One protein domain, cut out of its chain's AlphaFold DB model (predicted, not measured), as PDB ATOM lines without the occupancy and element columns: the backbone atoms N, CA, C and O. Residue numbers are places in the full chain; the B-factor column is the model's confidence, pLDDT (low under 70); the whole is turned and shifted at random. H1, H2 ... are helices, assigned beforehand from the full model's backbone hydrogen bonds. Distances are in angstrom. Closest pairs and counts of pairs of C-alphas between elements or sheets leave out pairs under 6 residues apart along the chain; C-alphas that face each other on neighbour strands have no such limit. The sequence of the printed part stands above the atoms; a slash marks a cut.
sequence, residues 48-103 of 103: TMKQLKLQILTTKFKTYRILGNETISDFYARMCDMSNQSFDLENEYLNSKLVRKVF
ATOM      1  N   THR A  48      23.539 -36.494   0.948       62.16
ATOM      2  CA  THR A  48      23.413 -37.911   0.622       62.16
ATOM      3  C   THR A  48      23.432 -38.163  -0.881       62.16
ATOM      4  O   THR A  48      24.137 -39.064  -1.308       62.16
ATOM      5  N   MET A  49      22.750 -37.362  -1.714       60.22
ATOM      6  CA  MET A  49      22.834 -37.535  -3.176       60.22
ATOM      7  C   MET A  49      24.237 -37.184  -3.691       60.22
ATOM      8  O   MET A  49      24.769 -37.864  -4.561       60.22
ATOM      9  N   LYS A  50      24.873 -36.158  -3.109       68.06
ATOM     10  CA  LYS A  50      26.265 -35.789  -3.417       68.06
ATOM     11  C   LYS A  50      27.239 -36.890  -2.991       68.06
ATOM     12  O   LYS A  50      28.095 -37.277  -3.776       68.06
ATOM     13  N   GLN A  51      27.073 -37.432  -1.786       66.75
ATOM     14  CA  GLN A  51      27.855 -38.552  -1.265       66.75
ATOM     15  C   GLN A  51      27.637 -39.818  -2.092       66.75
ATOM     16  O   GLN A  51      28.605 -40.501  -2.391       66.75
ATOM     17  N   LEU A  52      26.407 -40.097  -2.526       72.69
ATOM     18  CA  LEU A  52      26.086 -41.229  -3.388       72.69
ATOM     19  C   LEU A  52      26.730 -41.066  -4.771       72.69
ATOM     20  O   LEU A  52      27.389 -41.988  -5.241       72.69
ATOM     21  N   LYS A  53      26.616 -39.886  -5.400       69.69
ATOM     22  CA  LYS A  53      27.300 -39.574  -6.669       69.69
ATOM     23  C   LYS A  53      28.821 -39.721  -6.527       69.69
ATOM     24  O   LYS A  53      29.445 -40.376  -7.358       69.69
ATOM     25  N   LEU A  54      29.402 -39.200  -5.445       74.69
ATOM     26  CA  LEU A  54      30.832 -39.326  -5.152       74.69
ATOM     27  C   LEU A  54      31.244 -40.786  -4.904       74.69
ATOM     28  O   LEU A  54      32.272 -41.222  -5.413       74.69
ATOM     29  N   GLN A  55      30.447 -41.564  -4.168       74.88
ATOM     30  CA  GLN A  55      30.687 -42.990  -3.933       74.88
ATOM     31  C   GLN A  55      30.587 -43.811  -5.218       74.88
ATOM     32  O   GLN A  55      31.397 -44.717  -5.414       74.88
ATOM     33  N   ILE A  56      29.647 -43.491  -6.111       77.94
ATOM     34  CA  ILE A  56      29.527 -44.131  -7.426       77.94
ATOM     35  C   ILE A  56      30.766 -43.825  -8.270       77.94
ATOM     36  O   ILE A  56      31.357 -44.751  -8.822       77.94
ATOM     37  N   LEU A  57      31.198 -42.561  -8.337       73.81
ATOM     38  CA  LEU A  57      32.415 -42.162  -9.055       73.81
ATOM     39  C   LEU A  57      33.664 -42.831  -8.467       73.81
ATOM     40  O   LEU A  57      34.453 -43.416  -9.200       73.81
ATOM     41  N   THR A  58      33.792 -42.834  -7.139       76.75
ATOM     42  CA  THR A  58      34.910 -43.469  -6.426       76.75
ATOM     43  C   THR A  58      34.948 -44.974  -6.677       76.75
ATOM     44  O   THR A  58      36.014 -45.534  -6.916       76.75
ATOM     45  N   THR A  59      33.794 -45.643  -6.637       76.31
ATOM     46  CA  THR A  59      33.690 -47.078  -6.930       76.31
ATOM     47  C   THR A  59      34.073 -47.355  -8.377       76.31
ATOM     48  O   THR A  59      34.940 -48.195  -8.601       76.31
ATOM     49  N   LYS A  60      33.517 -46.602  -9.340       73.50
ATOM     50  CA  LYS A  60      33.868 -46.717 -10.763       73.50
ATOM     51  C   LYS A  60      35.371 -46.576 -10.976       73.50
ATOM     52  O   LYS A  60      35.948 -47.428 -11.641       73.50
ATOM     53  N   PHE A  61      35.995 -45.571 -10.361       73.88
ATOM     54  CA  PHE A  61      37.433 -45.325 -10.464       73.88
ATOM     55  C   PHE A  61      38.272 -46.454  -9.845       73.88
ATOM     56  O   PHE A  61      39.216 -46.934 -10.461       73.88
ATOM     57  N   LYS A  62      37.903 -46.955  -8.658       74.62
ATOM     58  CA  LYS A  62      38.589 -48.098  -8.018       74.62
ATOM     59  C   LYS A  62      38.500 -49.382  -8.839       74.62
ATOM     60  O   LYS A  62      39.422 -50.192  -8.817       74.62
ATOM     61  N   THR A  63      37.390 -49.576  -9.543       73.12
ATOM     62  CA  THR A  63      37.185 -50.713 -10.448       73.12
ATOM     63  C   THR A  63      37.684 -50.444 -11.867       73.12
ATOM     64  O   THR A  63      37.582 -51.326 -12.716       73.12
ATOM     65  N   TYR A  64      38.209 -49.246 -12.146       71.19
ATOM     66  CA  TYR A  64      38.668 -48.863 -13.473       71.19
ATOM     67  C   TYR A  64      40.007 -49.535 -13.747       71.19
ATOM     68  O   TYR A  64      41.055 -49.165 -13.222       71.19
ATOM     69  N   ARG A  65      39.947 -50.582 -14.557       77.50
ATOM     70  CA  ARG A  65      41.099 -51.319 -15.056       77.50
ATOM     71  C   ARG A  65      40.932 -51.499 -16.555       77.50
ATOM     72  O   ARG A  65      39.805 -51.492 -17.055       77.50
ATOM     73  N   ILE A  66      42.060 -51.655 -17.239       78.38
ATOM     74  CA  ILE A  66      42.077 -52.123 -18.624       78.38
ATOM     75  C   ILE A  66      41.403 -53.496 -18.647       78.38
ATOM     76  O   ILE A  66      41.760 -54.382 -17.863       78.38
ATOM     77  N   LEU A  67      40.391 -53.649 -19.495       81.56
ATOM     78  CA  LEU A  67      39.749 -54.940 -19.723       81.56
ATOM     79  C   LEU A  67      40.663 -55.816 -20.591       81.56
ATOM     80  O   LEU A  67      41.433 -55.316 -21.403       81.56
ATOM     81  N   GLY A  68      40.593 -57.141 -20.440       80.25
ATOM     82  CA  GLY A  68      41.523 -58.053 -21.130       80.25
ATOM     83  C   GLY A  68      41.450 -58.017 -22.666       80.25
ATOM     84  O   GLY A  68      42.380 -58.457 -23.329       80.25
ATOM     85  N   ASN A  69      40.361 -57.492 -23.225       84.38
ATOM     86  CA  ASN A  69      40.117 -57.330 -24.660       84.38
ATOM     87  C   ASN A  69      40.211 -55.870 -25.132       84.38
ATOM     88  O   ASN A  69      39.831 -55.568 -26.260       84.38
ATOM     89  N   GLU A  70      40.650 -54.968 -24.263       83.75
ATOM     90  CA  GLU A  70      40.676 -53.538 -24.519       83.75
ATOM     91  C   GLU A  70      42.088 -53.072 -24.875       83.75
ATOM     92  O   GLU A  70      43.065 -53.443 -24.219       83.75
ATOM     93  N   THR A  71      42.208 -52.234 -25.906       88.31
ATOM     94  CA  THR A  71      43.495 -51.625 -26.243       88.31
ATOM     95  C   THR A  71      43.797 -50.437 -25.328       88.31
ATOM     96  O   THR A  71      42.908 -49.810 -24.752       88.31
ATOM     97  N   ILE A  72      45.073 -50.061 -25.224       83.06
ATOM     98  CA  ILE A  72      45.490 -48.879 -24.449       83.06
ATOM     99  C   ILE A  72      44.793 -47.602 -24.957       83.06
ATOM    100  O   ILE A  72      44.453 -46.729 -24.160       83.06
ATOM    101  N   SER A  73      44.541 -47.508 -26.269       85.81
ATOM    102  CA  SER A  73      43.841 -46.371 -26.875       85.81
ATOM    103  C   SER A  73      42.370 -46.316 -26.459       85.81
ATOM    104  O   SER A  73      41.871 -45.242 -26.125       85.81
ATOM    105  N   ASP A  74      41.686 -47.461 -26.423       84.12
ATOM    106  CA  ASP A  74      40.285 -47.546 -25.990       84.12
ATOM    107  C   ASP A  74      40.144 -47.174 -24.508       84.12
ATOM    108  O   ASP A  74      39.257 -46.406 -24.126       84.12
ATOM    109  N   PHE A  75      41.089 -47.630 -23.679       84.75
ATOM    110  CA  PHE A  75      41.144 -47.266 -22.265       84.75
ATOM    111  C   PHE A  75      41.352 -45.761 -22.067       84.75
ATOM    112  O   PHE A  75      40.697 -45.142 -21.222       84.75
ATOM    113  N   TYR A  76      42.235 -45.158 -22.867       81.06
ATOM    114  CA  TYR A  76      42.492 -43.723 -22.831       81.06
ATOM    115  C   TYR A  76      41.262 -42.907 -23.254       81.06
ATOM    116  O   TYR A  76      40.900 -41.949 -22.571       81.06
ATOM    117  N   ALA A  77      40.556 -43.326 -24.308       86.25
ATOM    118  CA  ALA A  77      39.314 -42.685 -24.737       86.25
ATOM    119  C   ALA A  77      38.240 -42.720 -23.635       86.25
ATOM    120  O   ALA A  77      37.651 -41.690 -23.304       86.25
ATOM    121  N   ARG A  78      38.052 -43.872 -22.974       87.56
ATOM    122  CA  ARG A  78      37.102 -43.992 -21.855       87.56
ATOM    123  C   ARG A  78      37.486 -43.144 -20.639       87.56
ATOM    124  O   ARG A  78      36.607 -42.621 -19.950       87.56
ATOM    125  N   MET A  79      38.781 -42.998 -20.362       81.06
ATOM    126  CA  MET A  79      39.285 -42.088 -19.326       81.06
ATOM    127  C   MET A  79      38.958 -40.626 -19.654       81.06
ATOM    128  O   MET A  79      38.474 -39.903 -18.779       81.06
ATOM    129  N   CYS A  80      39.159 -40.199 -20.902       84.38
ATOM    130  CA  CYS A  80      38.785 -38.858 -21.353       84.38
ATOM    131  C   CYS A  80      37.278 -38.602 -21.202       84.38
ATOM    132  O   CYS A  80      36.892 -37.575 -20.645       84.38
ATOM    133  N   ASP A  81      36.429 -39.558 -21.584       83.62
ATOM    134  CA  ASP A  81      34.974 -39.438 -21.424       83.62
ATOM    135  C   ASP A  81      34.550 -39.300 -19.956       83.62
ATOM    136  O   ASP A  81      33.650 -38.522 -19.629       83.62
ATOM    137  N   MET A  82      35.207 -40.024 -19.044       78.56
ATOM    138  CA  MET A  82      34.951 -39.909 -17.605       78.56
ATOM    139  C   MET A  82      35.408 -38.553 -17.045       78.56
ATOM    140  O   MET A  82      34.728 -37.985 -16.184       78.56
ATOM    141  N   SER A  83      36.532 -38.022 -17.536       78.19
ATOM    142  CA  SER A  83      37.020 -36.689 -17.168       78.19
ATOM    143  C   SER A  83      36.038 -35.602 -17.609       78.19
ATOM    144  O   SER A  83      35.689 -34.731 -16.814       78.19
ATOM    145  N   ASN A  84      35.524 -35.698 -18.836       79.38
ATOM    146  CA  ASN A  84      34.557 -34.744 -19.381       79.38
ATOM    147  C   ASN A  84      33.237 -34.761 -18.596       79.38
ATOM    148  O   ASN A  84      32.771 -33.716 -18.153       79.38
ATOM    149  N   GLN A  85      32.695 -35.949 -18.301       77.50
ATOM    150  CA  GLN A  85      31.489 -36.080 -17.468       77.50
ATOM    151  C   GLN A  85      31.669 -35.486 -16.064       77.50
ATOM    152  O   GLN A  85      30.726 -34.944 -15.487       77.50
ATOM    153  N   SER A  86      32.873 -35.597 -15.497       74.69
ATOM    154  CA  SER A  86      33.179 -35.036 -14.177       74.69
ATOM    155  C   SER A  86      33.243 -33.507 -14.217       74.69
ATOM    156  O   SER A  86      32.721 -32.855 -13.314       74.69
ATOM    157  N   PHE A  87      33.815 -32.940 -15.281       76.00
ATOM    158  CA  PHE A  87      33.887 -31.497 -15.506       76.00
ATOM    159  C   PHE A  87      32.503 -30.868 -15.735       76.00
ATOM    160  O   PHE A  87      32.184 -29.829 -15.155       76.00
ATOM    161  N   ASP A  88      31.636 -31.525 -16.506       76.19
ATOM    162  CA  ASP A  88      30.266 -31.054 -16.744       76.19
ATOM    163  C   ASP A  88      29.439 -31.012 -15.452       76.19
ATOM    164  O   ASP A  88      28.735 -30.036 -15.184       76.19
ATOM    165  N   LEU A  89      29.583 -32.034 -14.600       72.06
ATOM    166  CA  LEU A  89      28.944 -32.076 -13.281       72.06
ATOM    167  C   LEU A  89      29.425 -30.944 -12.360       72.06
ATOM    168  O   LEU A  89      28.637 -30.407 -11.577       72.06
ATOM    169  N   GLU A  90      30.705 -30.578 -12.431       70.88
ATOM    170  CA  GLU A  90      31.266 -29.464 -11.662       70.88
ATOM    171  C   GLU A  90      30.729 -28.108 -12.150       70.88
ATOM    172  O   GLU A  90      30.350 -27.261 -11.336       70.88
ATOM    173  N   ASN A  91      30.589 -27.930 -13.466       69.88
ATOM    174  CA  ASN A  91      29.998 -26.726 -14.056       69.88
ATOM    175  C   ASN A  91      28.508 -26.578 -13.736       69.88
ATOM    176  O   ASN A  91      28.058 -25.488 -13.376       69.88
ATOM    177  N   GLU A  92      27.730 -27.659 -13.811       70.69
ATOM    178  CA  GLU A  92      26.318 -27.657 -13.412       70.69
ATOM    179  C   GLU A  92      26.170 -27.269 -11.929       70.69
ATOM    180  O   GLU A  92      25.318 -26.452 -11.553       70.69
ATOM    181  N   TYR A  93      27.070 -27.766 -11.075       66.12
ATOM    182  CA  TYR A  93      27.116 -27.394  -9.665       66.12
ATOM    183  C   TYR A  93      27.466 -25.914  -9.446       66.12
ATOM    184  O   TYR A  93      26.805 -25.236  -8.653       66.12
ATOM    185  N   LEU A  94      28.463 -25.376 -10.150       62.00
ATOM    186  CA  LEU A  94      28.828 -23.959 -10.059       62.00
ATOM    187  C   LEU A  94      27.695 -23.045 -10.540       62.00
ATOM    188  O   LEU A  94      27.363 -22.074  -9.855       62.00
ATOM    189  N   ASN A  95      27.042 -23.396 -11.648       57.56
ATOM    190  CA  ASN A  95      25.906 -22.650 -12.188       57.56
ATOM    191  C   ASN A  95      24.712 -22.652 -11.226       57.56
ATOM    192  O   ASN A  95      24.167 -21.590 -10.922       57.56
ATOM    193  N   SER A  96      24.356 -23.806 -10.654       57.25
ATOM    194  CA  SER A  96      23.293 -23.875  -9.640       57.25
ATOM    195  C   SER A  96      23.617 -23.036  -8.391       57.25
ATOM    196  O   SER A  96      22.733 -22.390  -7.826       57.25
ATOM    197  N   LYS A  97      24.891 -22.959  -7.983       57.53
ATOM    198  CA  LYS A  97      25.341 -22.126  -6.855       57.53
ATOM    199  C   LYS A  97      25.306 -20.626  -7.170       57.53
ATOM    200  O   LYS A  97      25.006 -19.838  -6.275       57.53
ATOM    201  N   LEU A  98      25.598 -20.226  -8.410       53.97
ATOM    202  CA  LEU A  98      25.495 -18.834  -8.861       53.97
ATOM    203  C   LEU A  98      24.040 -18.359  -8.877       53.97
ATOM    204  O   LEU A  98      23.752 -17.293  -8.339       53.97
ATOM    205  N   VAL A  99      23.119 -19.183  -9.386       48.97
ATOM    206  CA  VAL A  99      21.675 -18.899  -9.361       48.97
ATOM    207  C   VAL A  99      21.196 -18.661  -7.924       48.97
ATOM    208  O   VAL A  99      20.526 -17.670  -7.662       48.97
ATOM    209  N   ARG A 100      21.637 -19.470  -6.950       48.19
ATOM    210  CA  ARG A 100      21.298 -19.284  -5.522       48.19
ATOM    211  C   ARG A 100      21.804 -17.980  -4.896       48.19
ATOM    212  O   ARG A 100      21.324 -17.623  -3.829       48.19
ATOM    213  N   LYS A 101      22.793 -17.302  -5.486       43.84
ATOM    214  CA  LYS A 101      23.352 -16.048  -4.946       43.84
ATOM    215  C   LYS A 101      22.594 -14.807  -5.430       43.84
ATOM    216  O   LYS A 101      22.751 -13.741  -4.844       43.84
ATOM    217  N   VAL A 102      21.805 -14.952  -6.495       47.75
ATOM    218  CA  VAL A 102      21.028 -13.873  -7.121       47.75
ATOM    219  C   VAL A 102      19.592 -13.797  -6.566       47.75
ATOM    220  O   VAL A 102      18.939 -12.771  -6.740       47.75
ATOM    221  N   PHE A 103      19.121 -14.834  -5.860       39.62
ATOM    222  CA  PHE A 103      17.790 -14.898  -5.233       39.62
ATOM    223  C   PHE A 103      17.824 -14.758  -3.705       39.62
ATOM    224  O   PHE A 103      18.759 -15.294  -3.069       39.62
TER     225      PHE A 103
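AT A GLANCE: This is residues 48 to 103 of the 103 residues of an uncharacterized protein of Gossypium raimondii (UniProt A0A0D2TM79). One long helix, H2, makes the longest axis, and a shorter helix, H1, runs back beside part of it across a gap, making a loose, open helical hairpin with a loop at one end. The far part of H2, residues 87 to 102, sticks out with Phe 103. The printed part has 56 residues with two named helices, H1 then H2, and no named strand; its class is all helix. It is only just loose, close to extended, with a radius of gyration of the C-alphas of 15.2 A and spans of 52 by 23 by 9 A.

HOW THE PARTS SIT: H2, residues 72 to 102, and H1, residues 48 to 62, are near each other: 5 pairs of their C-alphas are within 10 A, but no pair is within 8 A. A short link of 9 residues joins them. Residues 48 to 56 of H1 stand free, as do residues 68 to 73. Every O i to N i+4 pair is within hydrogen-bond range in H1, and 26 of 27 are in H2.

IN THESE COORDINATES: H2 measures 46.1 A from C-alpha 72 at (45.490, -48.879, -24.449) to C-alpha 102 at (21.028, -13.873, -7.121). H1 measures 20.2 A and begins with C-alpha 48 at (23.413, -37.911, 0.622).

THE WHOLE: The C-alphas of Gly 68 and Phe 103, the two farthest apart, are 51.8 A apart. The printed part has no cut and ends at the chain's last residue. Its mean pLDDT is 72.2; residues 48 to 51, 53, 91 and 93 to 103 are under 70.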